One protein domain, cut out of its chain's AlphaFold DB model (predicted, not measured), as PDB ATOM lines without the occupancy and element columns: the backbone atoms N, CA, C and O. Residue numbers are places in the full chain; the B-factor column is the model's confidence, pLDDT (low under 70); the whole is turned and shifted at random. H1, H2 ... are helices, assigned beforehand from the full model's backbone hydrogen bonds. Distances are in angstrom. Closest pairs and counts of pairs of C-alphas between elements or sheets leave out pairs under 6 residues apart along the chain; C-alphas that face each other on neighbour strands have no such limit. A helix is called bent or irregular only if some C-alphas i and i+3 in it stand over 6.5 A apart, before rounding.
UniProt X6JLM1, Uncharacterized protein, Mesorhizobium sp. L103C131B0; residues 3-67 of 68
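AT A GLANCE: This is residues 3 to 67 of the 68 residues of an uncharacterized protein of Mesorhizobium sp. L103C131B0 (UniProt X6JLM1). The kinked helix H2 packs on the shorter helix H1, and a long loop, residues 28 to 50, joins the two, while residues 5 to 11 of the leading tail stick out free. The 65 printed residues hold two named helices, H1 then H2, and no named strand; the class is all helix, with 27 residues in named elements, under half. The whole is compact, radius of gyration of the C-alphas 11.9 A, spanning 31 by 27 by 20 A.

IN THESE COORDINATES: Find C-alpha 51 at (-5.063, -36.078, 40.671); H2 runs from there to residue 66, 17.4 A. It has a kink of 87 degrees near residue 60 and is irregular, C-alphas 60 and 63 being 9.6 A apart. H1, residues 17 to 27, begins at (-3.341, -23.585, 44.679) and is 15.3 A long.

HOW THE PARTS SIT: H2 and H1 touch, their closest C-alphas, Glu 55 and Ala 25, 4.3 A apart. They run opposite ways at a steep tilt of 56 degrees. Every O i to N i+4 pair is within hydrogen-bond range in H1, 8 of 12 in H2. Residues 38 to 39 pair antiparallel with 49 to 50.

THE WHOLE: The C-alphas of Lys 7 and Gln 60 are farthest apart, 32.7 A. The printed part has no cut, and the link from H1 to H2 is long, 23 residues. Residues 3 to 15 have pLDDT under 70.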
ATOM      1  N   ASP A   3     -13.790 -37.890  53.573       41.22
ATOM      2  CA  ASP A   3     -13.091 -38.660  54.593       41.22
ATOM      3  C   ASP A   3     -14.024 -39.785  55.074       41.22
ATOM      4  O   ASP A   3     -15.080 -39.534  55.660       41.22
ATOM      5  N   LEU A   4     -13.678 -41.037  54.763       49.97
ATOM      6  CA  LEU A   4     -14.489 -42.217  55.098       49.97
ATOM      7  C   LEU A   4     -14.471 -42.554  56.599       49.97
ATOM      8  O   LEU A   4     -15.307 -43.333  57.050       49.97
ATOM      9  N   THR A   5     -13.567 -41.948  57.370       52.94
ATOM     10  CA  THR A   5     -13.454 -42.149  58.819       52.94
ATOM     11  C   THR A   5     -14.413 -41.231  59.577       52.94
ATOM     12  O   THR A   5     -14.988 -41.643  60.580       52.94
ATOM     13  N   ASN A   6     -14.641 -40.015  59.070       49.12
ATOM     14  CA  ASN A   6     -15.491 -39.011  59.715       49.12
ATOM     15  C   ASN A   6     -16.792 -38.671  58.972       49.12
ATOM     16  O   ASN A   6     -17.590 -37.910  59.513       49.12
ATOM     17  N   LYS A   7     -17.039 -39.194  57.754       44.62
ATOM     18  CA  LYS A   7     -18.199 -38.809  56.909       44.62
ATOM     19  C   LYS A   7     -18.386 -37.284  56.826       44.62
ATOM     20  O   LYS A   7     -19.501 -36.786  56.700       44.62
ATOM     21  N   ALA A   8     -17.288 -36.545  56.909       38.31
ATOM     22  CA  ALA A   8     -17.282 -35.102  56.832       38.31
ATOM     23  C   ALA A   8     -16.719 -34.714  55.469       38.31
ATOM     24  O   ALA A   8     -15.672 -35.214  55.045       38.31
ATOM     25  N   GLU A   9     -17.430 -33.834  54.770       43.75
ATOM     26  CA  GLU A   9     -16.830 -33.067  53.690       43.75
ATOM     27  C   GLU A   9     -15.689 -32.267  54.317       43.75
ATOM     28  O   GLU A   9     -15.916 -31.411  55.172       43.75
ATOM     29  N   VAL A  10     -14.447 -32.614  53.975       48.41
ATOM     30  CA  VAL A  10     -13.301 -31.821  54.409       48.41
ATOM     31  C   VAL A  10     -13.380 -30.516  53.629       48.41
ATOM     32  O   VAL A  10     -12.970 -30.453  52.469       48.41
ATOM     33  N   ASP A  11     -13.971 -29.500  54.254       53.44
ATOM     34  CA  ASP A  11     -13.980 -28.136  53.746       53.44
ATOM     35  C   ASP A  11     -12.574 -27.562  53.935       53.44
ATOM     36  O   ASP A  11     -12.214 -26.987  54.965       53.44
ATOM     37  N   ILE A  12     -11.715 -27.835  52.953       55.41
ATOM     38  CA  ILE A  12     -10.394 -27.226  52.851       55.41
ATOM     39  C   ILE A  12     -10.648 -25.779  52.416       55.41
ATOM     40  O   ILE A  12     -10.600 -25.468  51.226       55.41
ATOM     41  N   GLY A  13     -10.989 -24.915  53.380       54.78
ATOM     42  CA  GLY A  13     -11.255 -23.493  53.157       54.78
ATOM     43  C   GLY A  13     -10.145 -22.811  52.349       54.78
ATOM     44  O   GLY A  13      -9.041 -23.348  52.263       54.78
ATOM     45  N   ILE A  14     -10.448 -21.648  51.749       57.25
ATOM     46  CA  ILE A  14      -9.626 -20.916  50.756       57.25
ATOM     47  C   ILE A  14      -8.125 -21.170  50.958       57.25
ATOM     48  O   ILE A  14      -7.462 -20.575  51.806       57.25
ATOM     49  N   THR A  15      -7.604 -22.108  50.177       68.44
ATOM     50  CA  THR A  15      -6.243 -22.620  50.291       68.44
ATOM     51  C   THR A  15      -5.500 -22.257  49.014       68.44
ATOM     52  O   THR A  15      -6.081 -22.283  47.928       68.44
ATOM     53  N   SER A  16      -4.222 -21.879  49.127       85.25
ATOM     54  CA  SER A  16      -3.406 -21.580  47.948       85.25
ATOM     55  C   SER A  16      -3.382 -22.781  47.002       85.25
ATOM     56  O   SER A  16      -3.375 -23.935  47.445       85.25
ATOM     57  N   LEU A  17      -3.338 -22.524  45.691       87.12
ATOM     58  CA  LEU A  17      -3.341 -23.585  44.679       87.12
ATOM     59  C   LEU A  17      -2.254 -24.637  44.954       87.12
ATOM     60  O   LEU A  17      -2.507 -25.834  44.843       87.12
ATOM     61  N   GLY A  18      -1.075 -24.206  45.405       90.12
ATOM     62  CA  GLY A  18       0.008 -25.112  45.767       90.12
ATOM     63  C   GLY A  18      -0.312 -26.062  46.918       90.12
ATOM     64  O   GLY A  18       0.042 -27.234  46.838       90.12
ATOM     65  N   ARG A  19      -1.026 -25.612  47.957       89.69
ATOM     66  CA  ARG A  19      -1.454 -26.494  49.057       89.69
ATOM     67  C   ARG A  19      -2.532 -27.478  48.610       89.69
ATOM     68  O   ARG A  19      -2.492 -28.635  49.019       89.69
ATOM     69  N   ALA A  20      -3.453 -27.055  47.744       89.12
ATOM     70  CA  ALA A  20      -4.439 -27.964  47.162       89.12
ATOM     71  C   ALA A  20      -3.758 -29.045  46.299       89.12
ATOM     72  O   ALA A  20      -4.062 -30.230  46.437       89.12
ATOM     73  N   ILE A  21      -2.780 -28.651  45.474       91.25
ATOM     74  CA  ILE A  21      -1.961 -29.578  44.680       91.25
ATOM     75  C   ILE A  21      -1.179 -30.531  45.587       91.25
ATOM     76  O   ILE A  21      -1.236 -31.738  45.368       91.25
ATOM     77  N   GLN A  22      -0.488 -30.017  46.610       91.25
ATOM     78  CA  GLN A  22       0.271 -30.830  47.565       91.25
ATOM     79  C   GLN A  22      -0.623 -31.882  48.216       91.25
ATOM     80  O   GLN A  22      -0.249 -33.051  48.288       91.25
ATOM     81  N   PHE A  23      -1.794 -31.479  48.698       88.12
ATOM     82  CA  PHE A  23      -2.706 -32.389  49.364       88.12
ATOM     83  C   PHE A  23      -3.143 -33.520  48.431       88.12
ATOM     84  O   PHE A  23      -2.947 -34.686  48.763       88.12
ATOM     85  N   VAL A  24      -3.639 -33.196  47.233       89.44
ATOM     86  CA  VAL A  24      -4.095 -34.213  46.272       89.44
ATOM     87  C   VAL A  24      -2.945 -35.114  45.812       89.44
ATOM     88  O   VAL A  24      -3.123 -36.327  45.742       89.44
ATOM     89  N   ALA A  25      -1.759 -34.553  45.565       90.38
ATOM     90  CA  ALA A  25      -0.582 -35.309  45.134       90.38
ATOM     91  C   ALA A  25      -0.078 -36.308  46.192       90.38
ATOM     92  O   ALA A  25       0.456 -37.355  45.840       90.38
ATOM     93  N   ASN A  26      -0.243 -36.001  47.483       89.25
ATOM     94  CA  ASN A  26       0.206 -36.873  48.573       89.25
ATOM     95  C   ASN A  26      -0.925 -37.737  49.159       89.25
ATOM     96  O   ASN A  26      -0.658 -38.684  49.894       89.25
ATOM     97  N   ALA A  27      -2.185 -37.460  48.829       85.12
ATOM     98  CA  ALA A  27      -3.334 -38.129  49.431       85.12
ATOM     99  C   ALA A  27      -3.415 -39.634  49.110       85.12
ATOM    100  O   ALA A  27      -3.839 -40.404  49.970       85.12
ATOM    101  N   SER A  28      -2.932 -40.077  47.943       77.69
ATOM    102  CA  SER A  28      -2.815 -41.513  47.620       77.69
ATOM    103  C   SER A  28      -1.869 -42.246  48.585       77.69
ATOM    104  O   SER A  28      -2.179 -43.333  49.066       77.69
ATOM    105  N   VAL A  29      -0.746 -41.610  48.952       79.00
ATOM    106  CA  VAL A  29       0.227 -42.147  49.925       79.00
ATOM    107  C   VAL A  29      -0.384 -42.250  51.325       79.00
ATOM    108  O   VAL A  29      -0.050 -43.151  52.088       79.00
ATOM    109  N   LEU A  30      -1.317 -41.354  51.647       76.38
ATOM    110  CA  LEU A  30      -2.051 -41.337  52.913       76.38
ATOM    111  C   LEU A  30      -3.253 -42.301  52.932       76.38
ATOM    112  O   LEU A  30      -3.986 -42.335  53.917       76.38
ATOM    113  N   GLY A  31      -3.457 -43.095  51.874       76.94
ATOM    114  CA  GLY A  31      -4.507 -44.113  51.806       76.94
ATOM    115  C   GLY A  31      -5.883 -43.594  51.383       76.94
ATOM    116  O   GLY A  31      -6.866 -44.324  51.495       76.94
ATOM    117  N   TYR A  32      -5.979 -42.360  50.883       79.38
ATOM    118  CA  TYR A  32      -7.239 -41.828  50.372       79.38
ATOM    119  C   TYR A  32      -7.516 -42.256  48.923       79.38
ATOM    120  O   TYR A  32      -6.625 -42.225  48.071       79.38
ATOM    121  N   ASP A  33      -8.784 -42.547  48.604       81.06
ATOM    122  CA  ASP A  33      -9.219 -42.680  47.208       81.06
ATOM    123  C   ASP A  33      -9.405 -41.297  46.566       81.06
ATOM    124  O   ASP A  33     -10.385 -40.583  46.785       81.06
ATOM    125  N   ILE A  34      -8.423 -40.927  45.749       81.19
ATOM    126  CA  ILE A  34      -8.346 -39.652  45.032       81.19
ATOM    127  C   ILE A  34      -8.756 -39.742  43.559       81.19
ATOM    128  O   ILE A  34      -8.631 -38.757  42.833       81.19
ATOM    129  N   ARG A  35      -9.279 -40.880  43.081       80.31
ATOM    130  CA  ARG A  35      -9.651 -41.043  41.659       80.31
ATOM    131  C   ARG A  35     -10.681 -40.013  41.186       80.31
ATOM    132  O   ARG A  35     -10.668 -39.618  40.022       80.31
ATOM    133  N   GLY A  36     -11.547 -39.560  42.092       81.81
ATOM    134  CA  GLY A  36     -12.533 -38.505  41.845       81.81
ATOM    135  C   GLY A  36     -12.067 -37.087  42.196       81.81
ATOM    136  O   GLY A  36     -12.850 -36.151  42.040       81.81
ATOM    137  N   ALA A  37     -10.838 -36.901  42.686       85.62
ATOM    138  CA  ALA A  37     -10.368 -35.604  43.158       85.62
ATOM    139  C   ALA A  37     -10.247 -34.593  42.008       85.62
ATOM    140  O   ALA A  37      -9.728 -34.891  40.927       85.62
ATOM    141  N   MET A  38     -10.736 -33.381  42.268       87.50
ATOM    142  CA  MET A  38     -10.649 -32.229  41.376       87.50
ATOM    143  C   MET A  38     -10.211 -31.015  42.182       87.50
ATOM    144  O   MET A  38     -10.802 -30.722  43.220       87.50
ATOM    145  N   VAL A  39      -9.207 -30.300  41.682       87.19
ATOM    146  CA  VAL A  39      -8.818 -28.987  42.199       87.19
ATOM    147  C   VAL A  39      -9.327 -27.932  41.231       87.19
ATOM    148  O   VAL A  39      -8.857 -27.837  40.095       87.19
ATOM    149  N   PHE A  40     -10.300 -27.148  41.681       86.88
ATOM    150  CA  PHE A  40     -10.781 -25.972  40.967       86.88
ATOM    151  C   PHE A  40      -9.954 -24.761  41.390       86.88
ATOM    152  O   PHE A  40      -9.642 -24.599  42.569       86.88
ATOM    153  N   TYR A  41      -9.571 -23.929  40.428       84.88
ATOM    154  CA  TYR A  41      -8.728 -22.764  40.664       84.88
ATOM    155  C   TYR A  41      -9.034 -21.672  39.646       84.88
ATOM    156  O   TYR A  41      -9.551 -21.951  38.566       84.88
ATOM    157  N   GLY A  42      -8.679 -20.433  39.983       83.62
ATOM    158  CA  GLY A  42      -8.872 -19.298  39.088       83.62
ATOM    159  C   GLY A  42     -10.345 -18.945  38.874       83.62
ATOM    160  O   GLY A  42     -11.156 -19.018  39.797       83.62
ATOM    161  N   ALA A  43     -10.668 -18.500  37.661       85.31
ATOM    162  CA  ALA A  43     -12.003 -18.041  37.303       85.31
ATOM    163  C   ALA A  43     -12.940 -19.214  36.946       85.31
ATOM    164  O   ALA A  43     -12.482 -20.273  36.509       85.31
ATOM    165  N   PRO A  44     -14.269 -19.035  37.063       80.88
ATOM    166  CA  PRO A  44     -15.232 -20.003  36.551       80.88
ATOM    167  C   PRO A  44     -14.960 -20.322  35.073       80.88
ATOM    168  O   PRO A  44     -14.823 -19.418  34.251       80.88
ATOM    169  N   GLY A  45     -14.870 -21.610  34.740       83.19
ATOM    170  CA  GLY A  45     -14.527 -22.082  33.392       83.19
ATOM    171  C   GLY A  45     -13.051 -22.439  33.197       83.19
ATOM    172  O   GLY A  45     -12.720 -23.075  32.198       83.19
ATOM    173  N   THR A  46     -12.168 -22.116  34.150       85.31
ATOM    174  CA  THR A  46     -10.813 -22.677  34.165       85.31
ATOM    175  C   THR A  46     -10.884 -24.201  34.366       85.31
ATOM    176  O   THR A  46     -11.585 -24.664  35.274       85.31
ATOM    177  N   PRO A  47     -10.188 -25.008  33.539       87.44
ATOM    178  CA  PRO A  47     -10.173 -26.457  33.701       87.44
ATOM    179  C   PRO A  47      -9.637 -26.863  35.076       87.44
ATOM    180  O   PRO A  47      -8.576 -26.400  35.488       87.44
ATOM    181  N   SER A  48     -10.343 -27.756  35.769       89.50
ATOM    182  CA  SER A  48      -9.889 -28.323  37.043       89.50
ATOM    183  C   SER A  48      -8.669 -29.225  36.852       89.50
ATOM    184  O   SER A  48      -8.614 -29.963  35.866       89.50
ATOM    185  N   LEU A  49      -7.767 -29.274  37.830       90.75
ATOM    186  CA  LEU A  49      -6.702 -30.282  37.862       90.75
ATOM    187  C   LEU A  49      -7.254 -31.598  38.411       90.75
ATOM    188  O   LEU A  49      -7.880 -31.608  39.476       90.75
ATOM    189  N   ARG A  50      -7.013 -32.714  37.715       90.75
ATOM    190  CA  ARG A  50      -7.208 -34.048  38.296       90.75
ATOM    191  C   ARG A  50      -5.979 -34.465  39.091       90.75
ATOM    192  O   ARG A  50      -4.920 -33.844  39.029       90.75
ATOM    193  N   ALA A  51      -6.125 -35.563  39.824       88.69
ATOM    194  CA  ALA A  51      -5.063 -36.078  40.671       88.69
ATOM    195  C   ALA A  51      -3.730 -36.307  39.943       88.69
ATOM    196  O   ALA A  51      -2.692 -35.922  40.469       88.69
ATOM    197  N   ARG A  52      -3.749 -36.847  38.716       89.75
ATOM    198  CA  ARG A  52      -2.521 -37.059  37.931       89.75
ATOM    199  C   ARG A  52      -1.813 -35.750  37.592       89.75
ATOM    200  O   ARG A  52      -0.587 -35.684  37.636       89.75
ATOM    201  N   GLU A  53      -2.559 -34.701  37.253       92.06
ATOM    202  CA  GLU A  53      -1.992 -33.374  37.024       92.06
ATOM    203  C   GLU A  53      -1.397 -32.800  38.312       92.06
ATOM    204  O   GLU A  53      -0.294 -32.261  38.272       92.06
ATOM    205  N   CYS A  54      -2.075 -32.960  39.455       91.50
ATOM    206  CA  CYS A  54      -1.540 -32.546  40.752       91.50
ATOM    207  C   CYS A  54      -0.240 -33.288  41.098       91.50
ATOM    208  O   CYS A  54       0.737 -32.646  41.473       91.50
ATOM    209  N   GLU A  55      -0.193 -34.610  40.919       91.69
ATOM    210  CA  GLU A  55       1.011 -35.427  41.116       91.69
ATOM    211  C   GLU A  55       2.164 -34.947  40.229       91.69
ATOM    212  O   GLU A  55       3.282 -34.754  40.705       91.69
ATOM    213  N   ARG A  56       1.891 -34.685  38.944       94.38
ATOM    214  CA  ARG A  56       2.900 -34.201  37.995       94.38
ATOM    215  C   ARG A  56       3.425 -32.814  38.369       94.38
ATOM    216  O   ARG A  56       4.633 -32.597  38.328       94.38
ATOM    217  N   LEU A  57       2.539 -31.889  38.734       93.25
ATOM    218  CA  LEU A  57       2.916 -30.540  39.164       93.25
ATOM    219  C   LEU A  57       3.730 -30.582  40.462       93.25
ATOM    220  O   LEU A  57       4.753 -29.908  40.565       93.25
ATOM    221  N   TRP A  58       3.327 -31.413  41.424       93.50
ATOM    222  CA  TRP A  58       4.066 -31.598  42.670       93.50
ATOM    223  C   TRP A  58       5.440 -32.233  42.438       93.50
ATOM    224  O   TRP A  58       6.420 -31.780  43.015       93.50
ATOM    225  N   ALA A  59       5.550 -33.218  41.546       93.38
ATOM    226  CA  ALA A  59       6.838 -33.805  41.180       93.38
ATOM    227  C   ALA A  59       7.767 -32.801  40.473       93.38
ATOM    228  O   ALA A  59       8.983 -32.880  40.625       93.38
ATOM    229  N   GLN A  60       7.205 -31.862  39.703       95.06
ATOM    230  CA  GLN A  60       7.981 -30.885  38.941       95.06
ATOM    231  C   GLN A  60       8.451 -29.694  39.784       95.06
ATOM    232  O   GLN A  60       9.585 -29.248  39.633       95.06
ATOM    233  N   PHE A  61       7.580 -29.159  40.639       92.56
ATOM    234  CA  PHE A  61       7.837 -27.911  41.364       92.56
ATOM    235  C   PHE A  61       7.991 -28.117  42.875       92.56
ATOM    236  O   PHE A  61       8.635 -27.309  43.547       92.56
ATOM    237  N   GLY A  62       7.422 -29.191  43.426       91.62
ATOM    238  CA  GLY A  62       7.488 -29.531  44.844       91.62
ATOM    239  C   GLY A  62       7.156 -28.350  45.751       91.62
ATOM    240  O   GLY A  62       6.183 -27.624  45.542       91.62
ATOM    241  N   GLY A  63       8.020 -28.119  46.740       89.81
ATOM    242  CA  GLY A  63       7.863 -27.038  47.714       89.81
ATOM    243  C   GLY A  63       7.826 -25.625  47.121       89.81
ATOM    244  O   GLY A  63       7.335 -24.724  47.796       89.81
ATOM    245  N   ALA A  64       8.269 -25.408  45.874       91.50
ATOM    246  CA  ALA A  64       8.164 -24.098  45.223       91.50
ATOM    247  C   ALA A  64       6.703 -23.660  45.028       91.50
ATOM    248  O   ALA A  64       6.413 -22.473  45.098       91.50
ATOM    249  N   LEU A  65       5.766 -24.606  44.874       88.19
ATOM    250  CA  LEU A  65       4.331 -24.303  44.774       88.19
ATOM    251  C   LEU A  65       3.748 -23.723  46.068       88.19
ATOM    252  O   LEU A  65       2.671 -23.135  46.049       88.19
ATOM    253  N   LEU A  66       4.422 -23.931  47.200       88.25
ATOM    254  CA  LEU A  66       3.978 -23.456  48.509       88.25
ATOM    255  C   LEU A  66       4.502 -22.057  48.836       88.25
ATOM    256  O   LEU A  66       4.135 -21.507  49.874       88.25
ATOM    257  N   GLN A  67       5.372 -21.510  47.987       83.75
ATOM    258  CA  GLN A  67       5.884 -20.160  48.153       83.75
ATOM    259  C   GLN A  67       4.810 -19.148  47.718       83.75
ATOM    260  O   GLN A  67       4.069 -19.430  46.773       83.75
TER     261      GLN A  67